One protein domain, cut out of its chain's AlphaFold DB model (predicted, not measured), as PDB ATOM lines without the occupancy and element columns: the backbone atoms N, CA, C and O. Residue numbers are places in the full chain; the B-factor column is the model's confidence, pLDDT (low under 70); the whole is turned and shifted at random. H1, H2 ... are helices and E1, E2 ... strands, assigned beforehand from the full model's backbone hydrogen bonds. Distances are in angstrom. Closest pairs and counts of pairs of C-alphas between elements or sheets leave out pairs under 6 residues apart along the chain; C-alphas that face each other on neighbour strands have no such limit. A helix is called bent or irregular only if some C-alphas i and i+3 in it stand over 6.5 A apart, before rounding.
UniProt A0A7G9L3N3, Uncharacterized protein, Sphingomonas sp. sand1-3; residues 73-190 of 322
ATOM      1  N   GLU A  73     271.103 199.194 228.640       65.38
ATOM      2  CA  GLU A  73     271.266 197.755 228.401       65.38
ATOM      3  C   GLU A  73     269.997 196.978 228.775       65.38
ATOM      4  O   GLU A  73     269.574 196.072 228.046       65.38
ATOM      5  N   LYS A  74     269.316 197.385 229.854       78.06
ATOM      6  CA  LYS A  74     268.027 196.794 230.250       78.06
ATOM      7  C   LYS A  74     266.928 197.084 229.234       78.06
ATOM      8  O   LYS A  74     266.037 196.259 229.061       78.06
ATOM      9  N   TRP A  75     267.000 198.208 228.523       75.88
ATOM     10  CA  TRP A  75     266.029 198.566 227.486       75.88
ATOM     11  C   TRP A  75     266.090 197.656 226.264       75.88
ATOM     12  O   TRP A  75     265.044 197.255 225.740       75.88
ATOM     13  N   CYS A  76     267.299 197.281 225.842       86.69
ATOM     14  CA  CYS A  76     267.479 196.353 224.732       86.69
ATOM     15  C   CYS A  76     266.949 194.951 225.070       86.69
ATOM     16  O   CYS A  76     266.362 194.296 224.214       86.69
ATOM     17  N   ALA A  77     267.127 194.496 226.315       87.31
ATOM     18  CA  ALA A  77     266.734 193.155 226.748       87.31
ATOM     19  C   ALA A  77     265.339 193.063 227.399       87.31
ATOM     20  O   ALA A  77     264.942 191.983 227.843       87.31
ATOM     21  N   ALA A  78     264.591 194.168 227.471       87.25
ATOM     22  CA  ALA A  78     263.284 194.198 228.117       87.25
ATOM     23  C   ALA A  78     262.239 193.369 227.353       87.25
ATOM     24  O   ALA A  78     262.109 193.459 226.129       87.25
ATOM     25  N   GLN A  79     261.408 192.626 228.088       87.56
ATOM     26  CA  GLN A  79     260.378 191.773 227.489       87.56
ATOM     27  C   GLN A  79     259.359 192.574 226.660       87.56
ATOM     28  O   GLN A  79     259.023 192.183 225.542       87.56
ATOM     29  N   GLY A  80     258.942 193.749 227.151       89.50
ATOM     30  CA  GLY A  80     258.047 194.646 226.413       89.50
ATOM     31  C   GLY A  80     258.635 195.128 225.080       89.50
ATOM     32  O   GLY A  80     257.904 195.282 224.100       89.50
ATOM     33  N   THR A  81     259.961 195.291 224.997       91.94
ATOM     34  CA  THR A  81     260.660 195.602 223.741       91.94
ATOM     35  C   THR A  81     260.493 194.456 222.746       91.94
ATOM     36  O   THR A  81     260.095 194.689 221.606       91.94
ATOM     37  N   TYR A  82     260.713 193.208 223.164       93.88
ATOM     38  CA  TYR A  82     260.558 192.041 222.289       93.88
ATOM     39  C   TYR A  82     259.112 191.822 221.842       93.88
ATOM     40  O   TYR A  82     258.874 191.458 220.689       93.88
ATOM     41  N   ASP A  83     258.140 192.116 222.699       93.75
ATOM     42  CA  ASP A  83     256.726 192.067 222.337       93.75
ATOM     43  C   ASP A  83     256.372 193.100 221.263       93.75
ATOM     44  O   ASP A  83     255.686 192.777 220.288       93.75
ATOM     45  N   ASN A  84     256.900 194.317 221.391       94.06
ATOM     46  CA  ASN A  84     256.768 195.353 220.372       94.06
ATOM     47  C   ASN A  84     257.443 194.953 219.053       94.06
ATOM     48  O   ASN A  84     256.825 195.085 217.996       94.06
ATOM     49  N   ILE A  85     258.665 194.405 219.097       95.94
ATOM     50  CA  ILE A  85     259.361 193.902 217.900       95.94
ATOM     51  C   ILE A  85     258.519 192.822 217.223       95.94
ATOM     52  O   ILE A  85     258.294 192.876 216.018       95.94
ATOM     53  N   ARG A  86     258.015 191.849 217.986       97.00
ATOM     54  CA  ARG A  86     257.177 190.760 217.476       97.00
ATOM     55  C   ARG A  86     255.944 191.298 216.753       97.00
ATOM     56  O   ARG A  86     255.728 190.931 215.602       97.00
ATOM     57  N   ARG A  87     255.179 192.197 217.377       95.38
ATOM     58  CA  ARG A  87     254.012 192.832 216.738       95.38
ATOM     59  C   ARG A  87     254.397 193.569 215.457       95.38
ATOM     60  O   ARG A  87     253.743 193.397 214.431       95.38
ATOM     61  N   GLU A  88     255.488 194.325 215.492       96.00
ATOM     62  CA  GLU A  88     255.980 195.092 214.347       96.00
ATOM     63  C   GLU A  88     256.389 194.197 213.163       96.00
ATOM     64  O   GLU A  88     256.085 194.514 212.011       96.00
ATOM     65  N   LEU A  89     257.019 193.045 213.424       96.81
ATOM     66  CA  LEU A  89     257.371 192.062 212.393       96.81
ATOM     67  C   LEU A  89     256.127 191.526 211.671       96.81
ATOM     68  O   LEU A  89     256.105 191.477 210.439       96.81
ATOM     69  N   PHE A  90     255.085 191.152 212.418       96.88
ATOM     70  CA  PHE A  90     253.827 190.663 211.845       96.88
ATOM     71  C   PHE A  90     253.053 191.766 211.120       96.88
ATOM     72  O   PHE A  90     252.557 191.523 210.021       96.88
ATOM     73  N   ARG A  91     253.007 192.984 211.677       95.38
ATOM     74  CA  ARG A  91     252.385 194.151 211.034       95.38
ATOM     75  C   ARG A  91     253.016 194.428 209.669       95.38
ATOM     76  O   ARG A  91     252.309 194.575 208.677       95.38
ATOM     77  N   ARG A  92     254.351 194.434 209.583       95.62
ATOM     78  CA  ARG A  92     255.062 194.608 208.304       95.62
ATOM     79  C   ARG A  92     254.833 193.453 207.344       95.62
ATOM     80  O   ARG A  92     254.685 193.692 206.154       95.62
ATOM     81  N   ALA A  93     254.783 192.219 207.834       95.19
ATOM     82  CA  ALA A  93     254.513 191.066 206.983       95.19
ATOM     83  C   ALA A  93     253.101 191.118 206.372       95.19
ATOM     84  O   ALA A  93     252.946 190.826 205.187       95.19
ATOM     85  N   ALA A  94     252.099 191.571 207.134       93.75
ATOM     86  CA  ALA A  94     250.759 191.841 206.614       93.75
ATOM     87  C   ALA A  94     250.773 192.934 205.535       93.75
ATOM     88  O   ALA A  94     250.174 192.763 204.479       93.75
ATOM     89  N   GLN A  95     251.519 194.020 205.761       93.25
ATOM     90  CA  GLN A  95     251.675 195.096 204.775       93.25
ATOM     91  C   GLN A  95     252.365 194.625 203.493       93.25
ATOM     92  O   GLN A  95     251.935 194.991 202.405       93.25
ATOM     93  N   VAL A  96     253.397 193.782 203.605       91.12
ATOM     94  CA  VAL A  96     254.081 193.176 202.450       91.12
ATOM     95  C   VAL A  96     253.144 192.248 201.675       91.12
ATOM     96  O   VAL A  96     253.205 192.209 200.449       91.12
ATOM     97  N   ARG A  97     252.270 191.512 202.368       90.38
ATOM     98  CA  ARG A  97     251.249 190.668 201.732       90.38
ATOM     99  C   ARG A  97     250.114 191.484 201.104       90.38
ATOM    100  O   ARG A  97     249.524 191.033 200.130       90.38
ATOM    101  N   GLY A  98     249.806 192.653 201.666       87.06
ATOM    102  CA  GLY A  98     248.700 193.517 201.247       87.06
ATOM    103  C   GLY A  98     247.318 193.059 201.728       87.06
ATOM    104  O   GLY A  98     246.313 193.610 201.293       87.06
ATOM    105  N   SER A  99     247.241 192.052 202.605       81.00
ATOM    106  CA  SER A  99     245.983 191.495 203.122       81.00
ATOM    107  C   SER A  99     246.176 190.805 204.479       81.00
ATOM    108  O   SER A  99     247.299 190.667 204.970       81.00
ATOM    109  N   ASP A 100     245.075 190.354 205.092       83.44
ATOM    110  CA  ASP A 100     245.064 189.511 206.297       83.44
ATOM    111  C   ASP A 100     245.583 190.170 207.600       83.44
ATOM    112  O   ASP A 100     245.906 189.456 208.549       83.44
ATOM    113  N   GLU A 101     245.621 191.502 207.713       88.69
ATOM    114  CA  GLU A 101     246.218 192.217 208.864       88.69
ATOM    115  C   GLU A 101     245.721 191.726 210.238       88.69
ATOM    116  O   GLU A 101     246.530 191.415 211.113       88.69
ATOM    117  N   GLN A 102     244.410 191.526 210.409       90.19
ATOM    118  CA  GLN A 102     243.841 190.979 211.651       90.19
ATOM    119  C   GLN A 102     244.281 189.534 211.936       90.19
ATOM    120  O   GLN A 102     244.399 189.116 213.090       90.19
ATOM    121  N   SER A 103     244.513 188.730 210.898       90.12
ATOM    122  CA  SER A 103     245.034 187.371 211.060       90.12
ATOM    123  C   SER A 103     246.497 187.401 211.490       90.12
ATOM    124  O   SER A 103     246.869 186.652 212.388       90.12
ATOM    125  N   TYR A 104     247.310 188.293 210.917       94.00
ATOM    126  CA  TYR A 104     248.695 188.497 211.347       94.00
ATOM    127  C   TYR A 104     248.781 189.019 212.781       94.00
ATOM    128  O   TYR A 104     249.603 188.516 213.541       94.00
ATOM    129  N   ALA A 105     247.911 189.956 213.168       92.81
ATOM    130  CA  ALA A 105     247.832 190.456 214.538       92.81
ATOM    131  C   ALA A 105     247.563 189.315 215.536       92.81
ATOM    132  O   ALA A 105     248.352 189.110 216.452       92.81
ATOM    133  N   ARG A 106     246.540 188.486 215.281       91.44
ATOM    134  CA  ARG A 106     246.240 187.310 216.121       91.44
ATOM    135  C   ARG A 106     247.391 186.309 216.168       91.44
ATOM    136  O   ARG A 106     247.665 185.733 217.211       91.44
ATOM    137  N   LEU A 107     248.065 186.066 215.043       93.81
ATOM    138  CA  LEU A 107     249.211 185.153 215.003       93.81
ATOM    139  C   LEU A 107     250.417 185.692 215.780       93.81
ATOM    140  O   LEU A 107     251.161 184.892 216.350       93.81
ATOM    141  N   ALA A 108     250.602 187.014 215.817       95.00
ATOM    142  CA  ALA A 108     251.680 187.652 216.562       95.00
ATOM    143  C   ALA A 108     251.587 187.352 218.063       95.00
ATOM    144  O   ALA A 108     252.613 187.082 218.685       95.00
ATOM    145  N   ASP A 109     250.375 187.318 218.622       91.62
ATOM    146  CA  ASP A 109     250.145 187.069 220.050       91.62
ATOM    147  C   ASP A 109     250.650 185.685 220.493       91.62
ATOM    148  O   ASP A 109     251.212 185.540 221.581       91.62
ATOM    149  N   PHE A 110     250.532 184.681 219.617       90.56
ATOM    150  CA  PHE A 110     250.939 183.294 219.884       90.56
ATOM    151  C   PHE A 110     252.336 182.933 219.358       90.56
ATOM    152  O   PHE A 110     252.822 181.826 219.600       90.56
ATOM    153  N   ALA A 111     252.989 183.827 218.615       94.06
ATOM    154  CA  ALA A 111     254.349 183.608 218.142       94.06
ATOM    155  C   ALA A 111     255.366 183.891 219.256       94.06
ATOM    156  O   ALA A 111     255.176 184.795 220.065       94.06
ATOM    157  N   LEU A 112     256.478 183.157 219.278       94.81
ATOM    158  CA  LEU A 112     257.546 183.367 220.257       94.81
ATOM    159  C   LEU A 112     258.744 184.022 219.581       94.81
ATOM    160  O   LEU A 112     259.350 183.429 218.688       94.81
ATOM    161  N   LEU A 113     259.100 185.226 220.025       96.19
ATOM    162  CA  LEU A 113     260.317 185.910 219.605       96.19
ATOM    163  C   LEU A 113     261.386 185.764 220.687       96.19
ATOM    164  O   LEU A 113     261.125 185.999 221.863       96.19
ATOM    165  N   ARG A 114     262.600 185.402 220.277       91.31
ATOM    166  CA  ARG A 114     263.799 185.455 221.117       91.31
ATOM    167  C   ARG A 114     264.851 186.295 220.418       91.31
ATOM    168  O   ARG A 114     265.094 186.077 219.235       91.31
ATOM    169  N   VAL A 115     265.486 187.209 221.139       91.50
ATOM    170  CA  VAL A 115     266.633 187.979 220.645       91.50
ATOM    171  C   VAL A 115     267.851 187.565 221.463       91.50
ATOM    172  O   VAL A 115     267.860 187.719 222.682       91.50
ATOM    173  N   ASN A 116     268.859 186.991 220.809       87.81
ATOM    174  CA  ASN A 116     270.078 186.532 221.470       87.81
ATOM    175  C   ASN A 116     271.181 187.576 221.325       87.81
ATOM    176  O   ASN A 116     271.412 188.084 220.221       87.81
ATOM    177  N   GLY A 117     271.877 187.832 222.436       83.00
ATOM    178  CA  GLY A 117     272.991 188.774 222.512       83.00
ATOM    179  C   GLY A 117     272.621 190.185 222.050       83.00
ATOM    180  O   GLY A 117     273.269 190.675 221.127       83.00
ATOM    181  N   PRO A 118     271.572 190.820 222.610       89.94
ATOM    182  CA  PRO A 118     271.293 192.214 222.302       89.94
ATOM    183  C   PRO A 118     272.476 193.080 222.752       89.94
ATOM    184  O   PRO A 118     272.926 192.980 223.890       89.94
ATOM    185  N   VAL A 119     272.979 193.922 221.856       88.56
ATOM    186  CA  VAL A 119     274.055 194.878 222.139       88.56
ATOM    187  C   VAL A 119     273.584 196.291 221.830       88.56
ATOM    188  O   VAL A 119     272.922 196.518 220.812       88.56
ATOM    189  N   VAL A 120     273.933 197.241 222.696       89.75
ATOM    190  CA  VAL A 120     273.701 198.668 222.453       89.75
ATOM    191  C   VAL A 120     274.649 199.127 221.344       89.75
ATOM    192  O   VAL A 120     275.853 198.886 221.392       89.75
ATOM    193  N   ARG A 121     274.096 199.772 220.318       88.19
ATOM    194  CA  ARG A 121     274.834 200.310 219.166       88.19
ATOM    195  C   ARG A 121     275.015 201.813 219.265       88.19
ATOM    196  O   ARG A 121     276.078 202.322 218.927       88.19
ATOM    197  N   SER A 122     273.990 202.513 219.733       87.56
ATOM    198  CA  SER A 122     274.047 203.950 219.975       87.56
ATOM    199  C   SER A 122     272.991 204.373 220.987       87.56
ATOM    200  O   SER A 122     271.963 203.713 221.150       87.56
ATOM    201  N   VAL A 123     273.250 205.494 221.651       89.62
ATOM    202  CA  VAL A 123     272.295 206.179 222.521       89.62
ATOM    203  C   VAL A 123     272.186 207.611 222.017       89.62
ATOM    204  O   VAL A 123     273.203 208.280 221.836       89.62
ATOM    205  N   ASP A 124     270.965 208.058 221.752       87.12
ATOM    206  CA  ASP A 124     270.653 209.437 221.398       87.12
ATOM    207  C   ASP A 124     269.912 210.086 222.567       87.12
ATOM    208  O   ASP A 124     268.717 209.865 222.765       87.12
ATOM    209  N   GLU A 125     270.638 210.889 223.342       87.06
ATOM    210  CA  GLU A 125     270.109 211.609 224.505       87.06
ATOM    211  C   GLU A 125     269.118 212.721 224.129       87.06
ATOM    212  O   GLU A 125     268.412 213.228 224.991       87.06
ATOM    213  N   ARG A 126     269.059 213.148 222.860       87.81
ATOM    214  CA  ARG A 126     268.123 214.203 222.427       87.81
ATOM    215  C   ARG A 126     266.738 213.646 222.133       87.81
ATOM    216  O   ARG A 126     265.761 214.385 222.209       87.81
ATOM    217  N   LEU A 127     266.684 212.386 221.712       84.25
ATOM    218  CA  LEU A 127     265.463 211.673 221.342       84.25
ATOM    219  C   LEU A 127     265.076 210.607 222.374       84.25
ATOM    220  O   LEU A 127     264.155 209.836 222.109       84.25
ATOM    221  N   ASP A 128     265.821 210.514 223.482       86.75
ATOM    222  CA  ASP A 128     265.751 209.424 224.459       86.75
ATOM    223  C   ASP A 128     265.686 208.046 223.775       86.75
ATOM    224  O   ASP A 128     264.916 207.160 224.141       86.75
ATOM    225  N   SER A 129     266.483 207.885 222.713       88.38
ATOM    226  CA  SER A 129     266.436 206.727 221.823       88.38
ATOM    227  C   SER A 129     267.655 205.844 222.026       88.38
ATOM    228  O   SER A 129     268.783 206.279 221.807       88.38
ATOM    229  N   VAL A 130     267.442 204.564 222.317       90.88
ATOM    230  CA  VAL A 130     268.519 203.565 222.368       90.88
ATOM    231  C   VAL A 130     268.421 202.672 221.140       90.88
ATOM    232  O   VAL A 130     267.385 202.052 220.908       90.88
ATOM    233  N   THR A 131     269.484 202.607 220.341       91.69
ATOM    234  CA  THR A 131     269.576 201.681 219.205       91.69
ATOM    235  C   THR A 131     270.315 200.433 219.640       91.69
ATOM    236  O   THR A 131     271.435 200.502 220.143       91.69
ATOM    237  N   CYS A 132     269.703 199.286 219.399       93.62
ATOM    238  CA  CYS A 132     270.202 197.975 219.758       93.62
ATOM    239  C   CYS A 132     270.303 197.099 218.504       93.62
ATOM    240  O   CYS A 132     269.571 197.282 217.529       93.62
ATOM    241  N   SER A 133     271.164 196.089 218.542       89.19
ATOM    242  CA  SER A 133     271.179 195.025 217.535       89.19
ATOM    243  C   SER A 133     271.281 193.660 218.191       89.19
ATOM    244  O   SER A 133     271.891 193.536 219.247       89.19
ATOM    245  N   GLY A 134     270.726 192.629 217.562       85.38
ATOM    246  CA  GLY A 134     270.847 191.258 218.050       85.38
ATOM    247  C   GLY A 134     270.351 190.235 217.038       85.38
ATOM    248  O   GLY A 134     269.772 190.586 216.010       85.38
ATOM    249  N   SER A 135     270.554 188.955 217.343       85.19
ATOM    250  CA  SER A 135     270.084 187.861 216.485       85.19
ATOM    251  C   SER A 135     268.692 187.403 216.919       85.19
ATOM    252  O   SER A 135     268.509 186.868 218.014       85.19
ATOM    253  N   ALA A 136     267.687 187.621 216.075       93.69
ATOM    254  CA  ALA A 136     266.306 187.259 216.362       93.69
ATOM    255  C   ALA A 136     265.964 185.863 215.830       93.69
ATOM    256  O   ALA A 136     266.318 185.497 214.708       93.69
ATOM    257  N   VAL A 137     265.213 185.104 216.626       93.38
ATOM    258  CA  VAL A 137     264.577 183.841 216.249       93.38
ATOM    259  C   VAL A 137     263.085 183.953 216.542       93.38
ATOM    260  O   VAL A 137     262.679 184.065 217.698       93.38
ATOM    261  N   LEU A 138     262.272 183.923 215.488       97.25
ATOM    262  CA  LEU A 138     260.817 183.951 215.554       97.25
ATOM    263  C   LEU A 138     260.256 182.552 215.289       97.25
ATOM    264  O   LEU A 138     260.394 182.011 214.192       97.25
ATOM    265  N   SER A 139     259.599 181.981 216.293       95.44
ATOM    266  CA  SER A 139     258.927 180.685 216.210       95.44
ATOM    267  C   SER A 139     257.427 180.869 216.011       95.44
ATOM    268  O   SER A 139     256.769 181.580 216.772       95.44
ATOM    269  N   LEU A 140     256.890 180.211 214.989       95.44
ATOM    270  CA  LEU A 140     255.482 180.250 214.619       95.44
ATOM    271  C   LEU A 140     254.661 179.219 215.406       95.44
ATOM    272  O   LEU A 140     255.137 178.100 215.658       95.44
ATOM    273  N   PRO A 141     253.401 179.554 215.737       93.12
ATOM    274  CA  PRO A 141     252.516 178.646 216.451       93.12
ATOM    275  C   PRO A 141     252.247 177.343 215.665       93.12
ATOM    276  O   PRO A 141     252.510 177.250 214.459       93.12
ATOM    277  N   PRO A 142     251.771 176.281 216.341       87.44
ATOM    278  CA  PRO A 142     251.293 175.051 215.699       87.44
ATOM    279  C   PRO A 142     250.290 175.309 214.570       87.44
ATOM    280  O   PRO A 142     249.468 176.212 214.663       87.44
ATOM    281  N   GLY A 143     250.379 174.527 213.486       86.12
ATOM    282  CA  GLY A 143     249.496 174.658 212.314       86.12
ATOM    283  C   GLY A 143     249.806 175.845 211.390       86.12
ATOM    284  O   GLY A 143     249.084 176.084 210.422       86.12
ATOM    285  N   VAL A 144     250.878 176.591 211.671       92.06
ATOM    286  CA  VAL A 144     251.260 177.793 210.929       92.06
ATOM    287  C   VAL A 144     252.696 177.657 210.435       92.06
ATOM    288  O   VAL A 144     253.612 177.359 211.205       92.06
ATOM    289  N   SER A 145     252.895 177.872 209.136       89.69
ATOM    290  CA  SER A 145     254.203 177.786 208.485       89.69
ATOM    291  C   SER A 145     254.324 178.802 207.359       89.69
ATOM    292  O   SER A 145     253.332 179.154 206.727       89.69
ATOM    293  N   VAL A 146     255.544 179.239 207.068       92.44
ATOM    294  CA  VAL A 146     255.825 180.005 205.848       92.44
ATOM    295  C   VAL A 146     256.014 179.076 204.648       92.44
ATOM    296  O   VAL A 146     256.082 177.850 204.796       92.44
ATOM    297  N   SER A 147     256.181 179.656 203.459       83.25
ATOM    298  CA  SER A 147     256.630 178.927 202.269       83.25
ATOM    299  C   SER A 147     257.841 178.018 202.560       83.25
ATOM    300  O   SER A 147     258.828 178.398 203.207       83.25
ATOM    301  N   GLY A 148     257.733 176.765 202.110       80.44
ATOM    302  CA  GLY A 148     258.707 175.710 202.401       80.44
ATOM    303  C   GLY A 148     258.529 175.024 203.763       80.44
ATOM    304  O   GLY A 148     259.454 174.364 204.221       80.44
ATOM    305  N   GLY A 149     257.385 175.197 204.437       85.00
ATOM    306  CA  GLY A 149     257.036 174.469 205.667       85.00
ATOM    307  C   GLY A 149     257.820 174.900 206.911       85.00
ATOM    308  O   GLY A 149     257.726 174.271 207.964       85.00
ATOM    309  N   ARG A 150     258.603 175.980 206.817       86.44
ATOM    310  CA  ARG A 150     259.417 176.468 207.933       86.44
ATOM    311  C   ARG A 150     258.523 177.102 208.994       86.44
ATOM    312  O   ARG A 150     257.611 177.869 208.688       86.44
ATOM    313  N   ARG A 151     258.826 176.796 210.253       89.44
ATOM    314  CA  ARG A 151     258.120 177.318 211.435       89.44
ATOM    315  C   ARG A 151     259.017 178.140 212.354       89.44
ATOM    316  O   ARG A 151     258.533 178.725 213.310       89.44
ATOM    317  N   SER A 152     260.309 178.194 212.051       91.69
ATOM    318  CA  SER A 152     261.285 179.035 212.732       91.69
ATOM    319  C   SER A 152     261.957 179.919 211.695       91.69
ATOM    320  O   SER A 152     262.479 179.423 210.694       91.69
ATOM    321  N   LEU A 153     261.922 181.221 211.933       92.38
ATOM    322  CA  LEU A 153     262.567 182.244 211.122       92.38
ATOM    323  C   LEU A 153     263.678 182.866 211.956       92.38
ATOM    324  O   LEU A 153     263.511 183.063 213.155       92.38
ATOM    325  N   SER A 154     264.809 183.169 211.338       90.56
ATOM    326  CA  SER A 154     265.944 183.759 212.039       90.56
ATOM    327  C   SER A 154     266.593 184.838 211.193       90.56
ATOM    328  O   SER A 154     266.710 184.670 209.976       90.56
ATOM    329  N   GLY A 155     267.069 185.895 211.834       84.00
ATOM    330  CA  GLY A 155     267.814 186.963 211.185       84.00
ATOM    331  C   GLY A 155     268.328 187.974 212.197       84.00
ATOM    332  O   GLY A 155     267.796 188.080 213.299       84.00
ATOM    333  N   ASP A 156     269.362 188.711 211.818       85.44
ATOM    334  CA  ASP A 156     269.829 189.843 212.609       85.44
ATOM    335  C   ASP A 156     268.821 190.982 212.511       85.44
ATOM    336  O   ASP A 156     268.343 191.301 211.426       85.44
ATOM    337  N   VAL A 157     268.509 191.597 213.643       91.00
ATOM    338  CA  VAL A 157     267.619 192.751 213.722       91.00
ATOM    339  C   VAL A 157     268.366 193.915 214.343       91.00
ATOM    340  O   VAL A 157     269.126 193.755 215.297       91.00
ATOM    341  N   GLU A 158     268.130 195.094 213.792       92.62
ATOM    342  CA  GLU A 158     268.487 196.365 214.411       92.62
ATOM    343  C   GLU A 158     267.185 197.002 214.881       92.62
ATOM    344  O   GLU A 158     266.175 196.901 214.191       92.62
ATOM    345  N   TYR A 159     267.141 197.596 216.063       94.38
ATOM    346  CA  TYR A 159     265.917 198.216 216.553       94.38
ATOM    347  C   TYR A 159     266.230 199.404 217.445       94.38
ATOM    348  O   TYR A 159     267.173 199.359 218.226       94.38
ATOM    349  N   SER A 160     265.430 200.462 217.334       93.25
ATOM    350  CA  SER A 160     265.497 201.603 218.241       93.25
ATOM    351  C   SER A 160     264.308 201.592 219.191       93.25
ATOM    352  O   SER A 160     263.172 201.373 218.767       93.25
ATOM    353  N   VAL A 161     264.581 201.821 220.470       93.00
ATOM    354  CA  VAL A 161     263.593 201.917 221.545       93.00
ATOM    355  C   VAL A 161     263.510 203.374 221.970       93.00
ATOM    356  O   VAL A 161     264.541 203.975 222.264       93.00
ATOM    357  N   GLN A 162     262.302 203.933 221.961       90.25
ATOM    358  CA  GLN A 162     262.019 205.319 222.340       90.25
ATOM    359  C   GLN A 162     260.789 205.362 223.248       90.25
ATOM    360  O   GLN A 162     259.833 204.633 222.974       90.25
ATOM    361  N   PRO A 163     260.752 206.215 224.279       87.88
ATOM    362  CA  PRO A 163     259.531 206.494 225.021       87.88
ATOM    363  C   PRO A 163     258.437 207.025 224.092       87.88
ATOM    364  O   PRO A 163     258.686 207.837 223.197       87.88
ATOM    365  N   ALA A 164     257.209 206.567 224.294       85.94
ATOM    366  CA  ALA A 164     256.051 207.118 223.618       85.94
ATOM    367  C   ALA A 164     255.778 208.536 224.141       85.94
ATOM    368  O   ALA A 164     255.830 208.788 225.345       85.94
ATOM    369  N   ALA A 165     255.450 209.461 223.238       84.12
ATOM    370  CA  ALA A 165     255.174 210.856 223.597       84.12
ATOM    371  C   ALA A 165     253.934 211.021 224.498       84.12
ATOM    372  O   ALA A 165     253.789 212.038 225.169       84.12
ATOM    373  N   ASP A 166     253.042 210.031 224.502       82.69
ATOM    374  CA  ASP A 166     251.832 209.970 225.325       82.69
ATOM    375  C   ASP A 166     252.045 209.249 226.671       82.69
ATOM    376  O   ASP A 166     251.102 209.106 227.446       82.69
ATOM    377  N   GLY A 167     253.266 208.779 226.953       79.06
ATOM    378  CA  GLY A 167     253.595 208.050 228.176       79.06
ATOM    379  C   GLY A 167     253.052 206.617 228.234       79.06
ATOM    380  O   GLY A 167     253.170 205.974 229.273       79.06
ATOM    381  N   THR A 168     252.492 206.077 227.145       79.62
ATOM    382  CA  THR A 168     251.893 204.723 227.120       79.62
ATOM    383  C   THR A 168     252.910 203.576 227.143       79.62
ATOM    384  O   THR A 168     252.533 202.403 227.156       79.62
ATOM    385  N   GLY A 169     254.207 203.892 227.171       83.00
ATOM    386  CA  GLY A 169     255.303 202.932 227.245       83.00
ATOM    387  C   GLY A 169     256.383 203.236 226.216       83.00
ATOM    388  O   GLY A 169     256.644 204.394 225.908       83.00
ATOM    389  N   ASN A 170     257.009 202.190 225.675       86.75
ATOM    390  CA  ASN A 170     258.060 202.318 224.668       86.75
ATOM    391  C   ASN A 170     257.535 201.985 223.268       86.75
ATOM    392  O   ASN A 170     256.881 200.960 223.061       86.75
ATOM    393  N   VAL A 171     257.908 202.807 222.295       88.31
ATOM    394  CA  VAL A 171     257.749 202.559 220.863       88.31
ATOM    395  C   VAL A 171     259.040 201.954 220.326       88.31
ATOM    396  O   VAL A 171     260.140 202.403 220.649       88.31
ATOM    397  N   VAL A 172     258.908 200.936 219.473       92.19
ATOM    398  CA  VAL A 172     260.055 200.283 218.838       92.19
ATOM    399  C   VAL A 172     260.004 200.470 217.331       92.19
ATOM    400  O   VAL A 172     258.996 200.172 216.689       92.19
ATOM    401  N   ARG A 173     261.113 200.918 216.741       92.44
ATOM    402  CA  ARG A 173     261.309 200.898 215.288       92.44
ATOM    403  C   ARG A 173     262.274 199.782 214.947       92.44
ATOM    404  O   ARG A 173     263.420 199.807 215.366       92.44
ATOM    405  N   VAL A 174     261.810 198.814 214.166       94.31
ATOM    406  CA  VAL A 174     262.635 197.677 213.743       94.31
ATOM    407  C   VAL A 174     263.285 197.968 212.386       94.31
ATOM    408  O   VAL A 174     262.674 198.560 211.498       94.31
ATOM    409  N   GLY A 175     264.520 197.541 212.198       88.56
ATOM    410  CA  GLY A 175     265.329 197.610 210.989       88.56
ATOM    411  C   GLY A 175     266.002 196.261 210.720       88.56
ATOM    412  O   GLY A 175     265.978 195.357 211.556       88.56
ATOM    413  N   ASN A 176     266.557 196.097 209.515       90.12
ATOM    414  CA  ASN A 176     267.226 194.866 209.058       90.12
ATOM    415  C   ASN A 176     266.390 193.566 209.187       90.12
ATOM    416  O   ASN A 176     266.921 192.464 209.165       90.12
ATOM    417  N   ALA A 177     265.065 193.669 209.292       92.62
ATOM    418  CA  ALA A 177     264.196 192.541 209.629       92.62
ATOM    419  C   ALA A 177     263.658 191.741 208.427       92.62
ATOM    420  O   ALA A 177     262.868 190.813 208.610       92.62
ATOM    421  N   ASP A 178     264.072 192.062 207.200       88.38
ATOM    422  CA  ASP A 178     263.534 191.464 205.966       88.38
ATOM    423  C   ASP A 178     263.675 189.935 205.930       88.38
ATOM    424  O   ASP A 178     262.792 189.242 205.423       88.38
ATOM    425  N   ALA A 179     264.745 189.396 206.527       85.38
ATOM    426  CA  ALA A 179     264.987 187.954 206.635       85.38
ATOM    427  C   ALA A 179     263.880 187.208 207.405       85.38
ATOM    428  O   ALA A 179     263.700 186.002 207.221       85.38
ATOM    429  N   ILE A 180     263.132 187.923 208.248       93.69
ATOM    430  CA  ILE A 180     261.977 187.411 208.982       93.69
ATOM    431  C   ILE A 180     260.683 187.878 208.306       93.69
ATOM    432  O   ILE A 180     259.821 187.048 208.029       93.69
ATOM    433  N   VAL A 181     260.561 189.169 207.983       95.75
ATOM    434  CA  VAL A 181     259.332 189.778 207.441       95.75
ATOM    435  C   VAL A 181     258.923 189.175 206.095       95.75
ATOM    436  O   VAL A 181     257.752 188.843 205.911       95.75
ATOM    437  N   VAL A 182     259.859 188.985 205.160       92.81
ATOM    438  CA  VAL A 182     259.533 188.499 203.806       92.81
ATOM    439  C   VAL A 182     259.019 187.055 203.831       92.81
ATOM    440  O   VAL A 182     257.939 186.806 203.294       92.81
ATOM    441  N   PRO A 183     259.692 186.085 204.488       92.31
ATOM    442  CA  PRO A 183     259.115 184.755 204.655       92.31
ATOM    443  C   PRO A 183     257.794 184.791 205.419       92.31
ATOM    444  O   PRO A 183     256.870 184.070 205.048       92.31
ATOM    445  N   LEU A 184     257.680 185.634 206.447       94.50
ATOM    446  CA  LEU A 184     256.460 185.762 207.239       94.50
ATOM    447  C   LEU A 184     255.268 186.232 206.389       94.50
ATOM    448  O   LEU A 184     254.165 185.753 206.599       94.50
ATOM    449  N   ALA A 185     255.468 187.066 205.365       94.12
ATOM    450  CA  ALA A 185     254.393 187.457 204.441       94.12
ATOM    451  C   ALA A 185     253.838 186.271 203.614       94.12
ATOM    452  O   ALA A 185     252.690 186.279 203.158       94.12
ATOM    453  N   THR A 186     254.630 185.202 203.468       92.00
ATOM    454  CA  THR A 186     254.238 183.953 202.786       92.00
ATOM    455  C   THR A 186     253.555 182.948 203.716       92.00
ATOM    456  O   THR A 186     253.526 181.752 203.423       92.00
ATOM    457  N   LEU A 187     253.048 183.406 204.865       89.81
ATOM    458  CA  LEU A 187     252.359 182.553 205.822       89.81
ATOM    459  C   LEU A 187     251.192 181.807 205.172       89.81
ATOM    460  O   LEU A 187     250.301 182.401 204.555       89.81
ATOM    461  N   SER A 188     251.188 180.502 205.400       82.81
ATOM    462  CA  SER A 188     250.102 179.597 205.077       82.81
ATOM    463  C   SER A 188     249.680 178.901 206.361       82.81
ATOM    464  O   SER A 188     250.498 178.310 207.074       82.81
ATOM    465  N   ARG A 189     248.381 178.956 206.661       75.69
ATOM    466  CA  ARG A 189     247.795 178.025 207.623       75.69
ATOM    467  C   ARG A 189     247.820 176.659 206.960       75.69
ATOM    468  O   ARG A 189     247.287 176.499 205.864       75.69
ATOM    469  N   THR A 190     248.494 175.699 207.577       62.84
ATOM    470  CA  THR A 190     248.420 174.322 207.114       62.84
ATOM    471  C   THR A 190     246.994 173.876 207.404       62.84
ATOM    472  O   THR A 190     246.629 173.682 208.560       62.84
TER     473      THR A 190
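What this domain is: This is residues 73 to 190 of the 322 residues of an uncharacterized protein of Sphingomonas sp. sand1-3 (UniProt A0A7G9L3N3). A twisted sheet of four strands, three of them long and bent (E1, E2 and E3) and the fourth, E4, shorter, curls round one long helix, H2, which lies in the hollow of the sheet near the middle of the domain. H3 folds back along H2, H4 packs on the sheet and on the later part of H2, and the short H1 is on the opposite face of the sheet. The printed part has 118 residues, with four named helices and four named strands in the order H1 H2 H3 E1 E2 E3 E4 H4; the sheet runs E1 E2 E3 E4, antiparallel throughout, and the class is mixed, helices and strands. The whole is compact, with a radius of gyration of the C-alphas of 14.3 A, yet elongated in outline, spanning 46 by 29 by 20 A.

Where its parts are: H1, residues 73 to 77, begins at C-alpha 73, (271.266, 197.755, 228.401). H2, residues 79 to 97, is 27.3 A long, and H3, residues 101 to 110, is 14.9 A. E1, residues 112 to 124, begins at C-alpha 112, (257.546, 183.367, 220.257), and is 29.2 A long. E2, residues 129 to 139, is 27.7 A; E3, residues 152 to 163, is 30.1 A; E4, residues 170 to 175, is 16.2 A. H4, residues 178 to 185, ends at C-alpha 185, (254.393, 187.457, 204.441).

How they stand to each other: E1 to E4 form a meander, each strand the antiparallel neighbour of the one before. E1 bends by 77 degrees at residue 117, E2 by 69 degrees at residue 135 and E3 by 74 degrees at residue 155. Within hydrogen-bond range are N 114 and O 137 of E1 and E2, 2.9 A, N 132 and O 159 of E2 and E3, 2.8 A, and N 173 and O 160 of E3 and E4, 2.9 A. The sheet curls round H2 at residues 79 to 92; the closest C-alphas of H2 and E4 are those of Asn 84 and Val 172, 6.1 A. H2 and H3, a helical hairpin, touch at Ala 94 and Glu 101, their closest C-alphas, 5.1 A apart. H4 is on the same face as H2, over E3 at a height over the sheet of 8.4 A. H2 touches H4 with residues 89 to 97 alone, at a steep tilt of 61 degrees; their closest C-alphas, of Ala 93 and Ala 185, are 4.4 A apart. H1 is on the opposite face, at a height over the sheet of 6.7 A. Every O i to N i+4 pair is within hydrogen-bond range in H1 and H2; H3 has 5 of 6 and H4 has 3 of 4.

The domain as a whole: The two C-alphas farthest apart, of Arg 126 and Thr 190, are 47.0 A apart. The printed part has no cut. The link from E2 to E3, residues 140 to 151, is long; in it residues 144 to 145 pair antiparallel with residues 188 to 189. The mean pLDDT of the printed part is 89.4, and residues 73 and 190 are under 70.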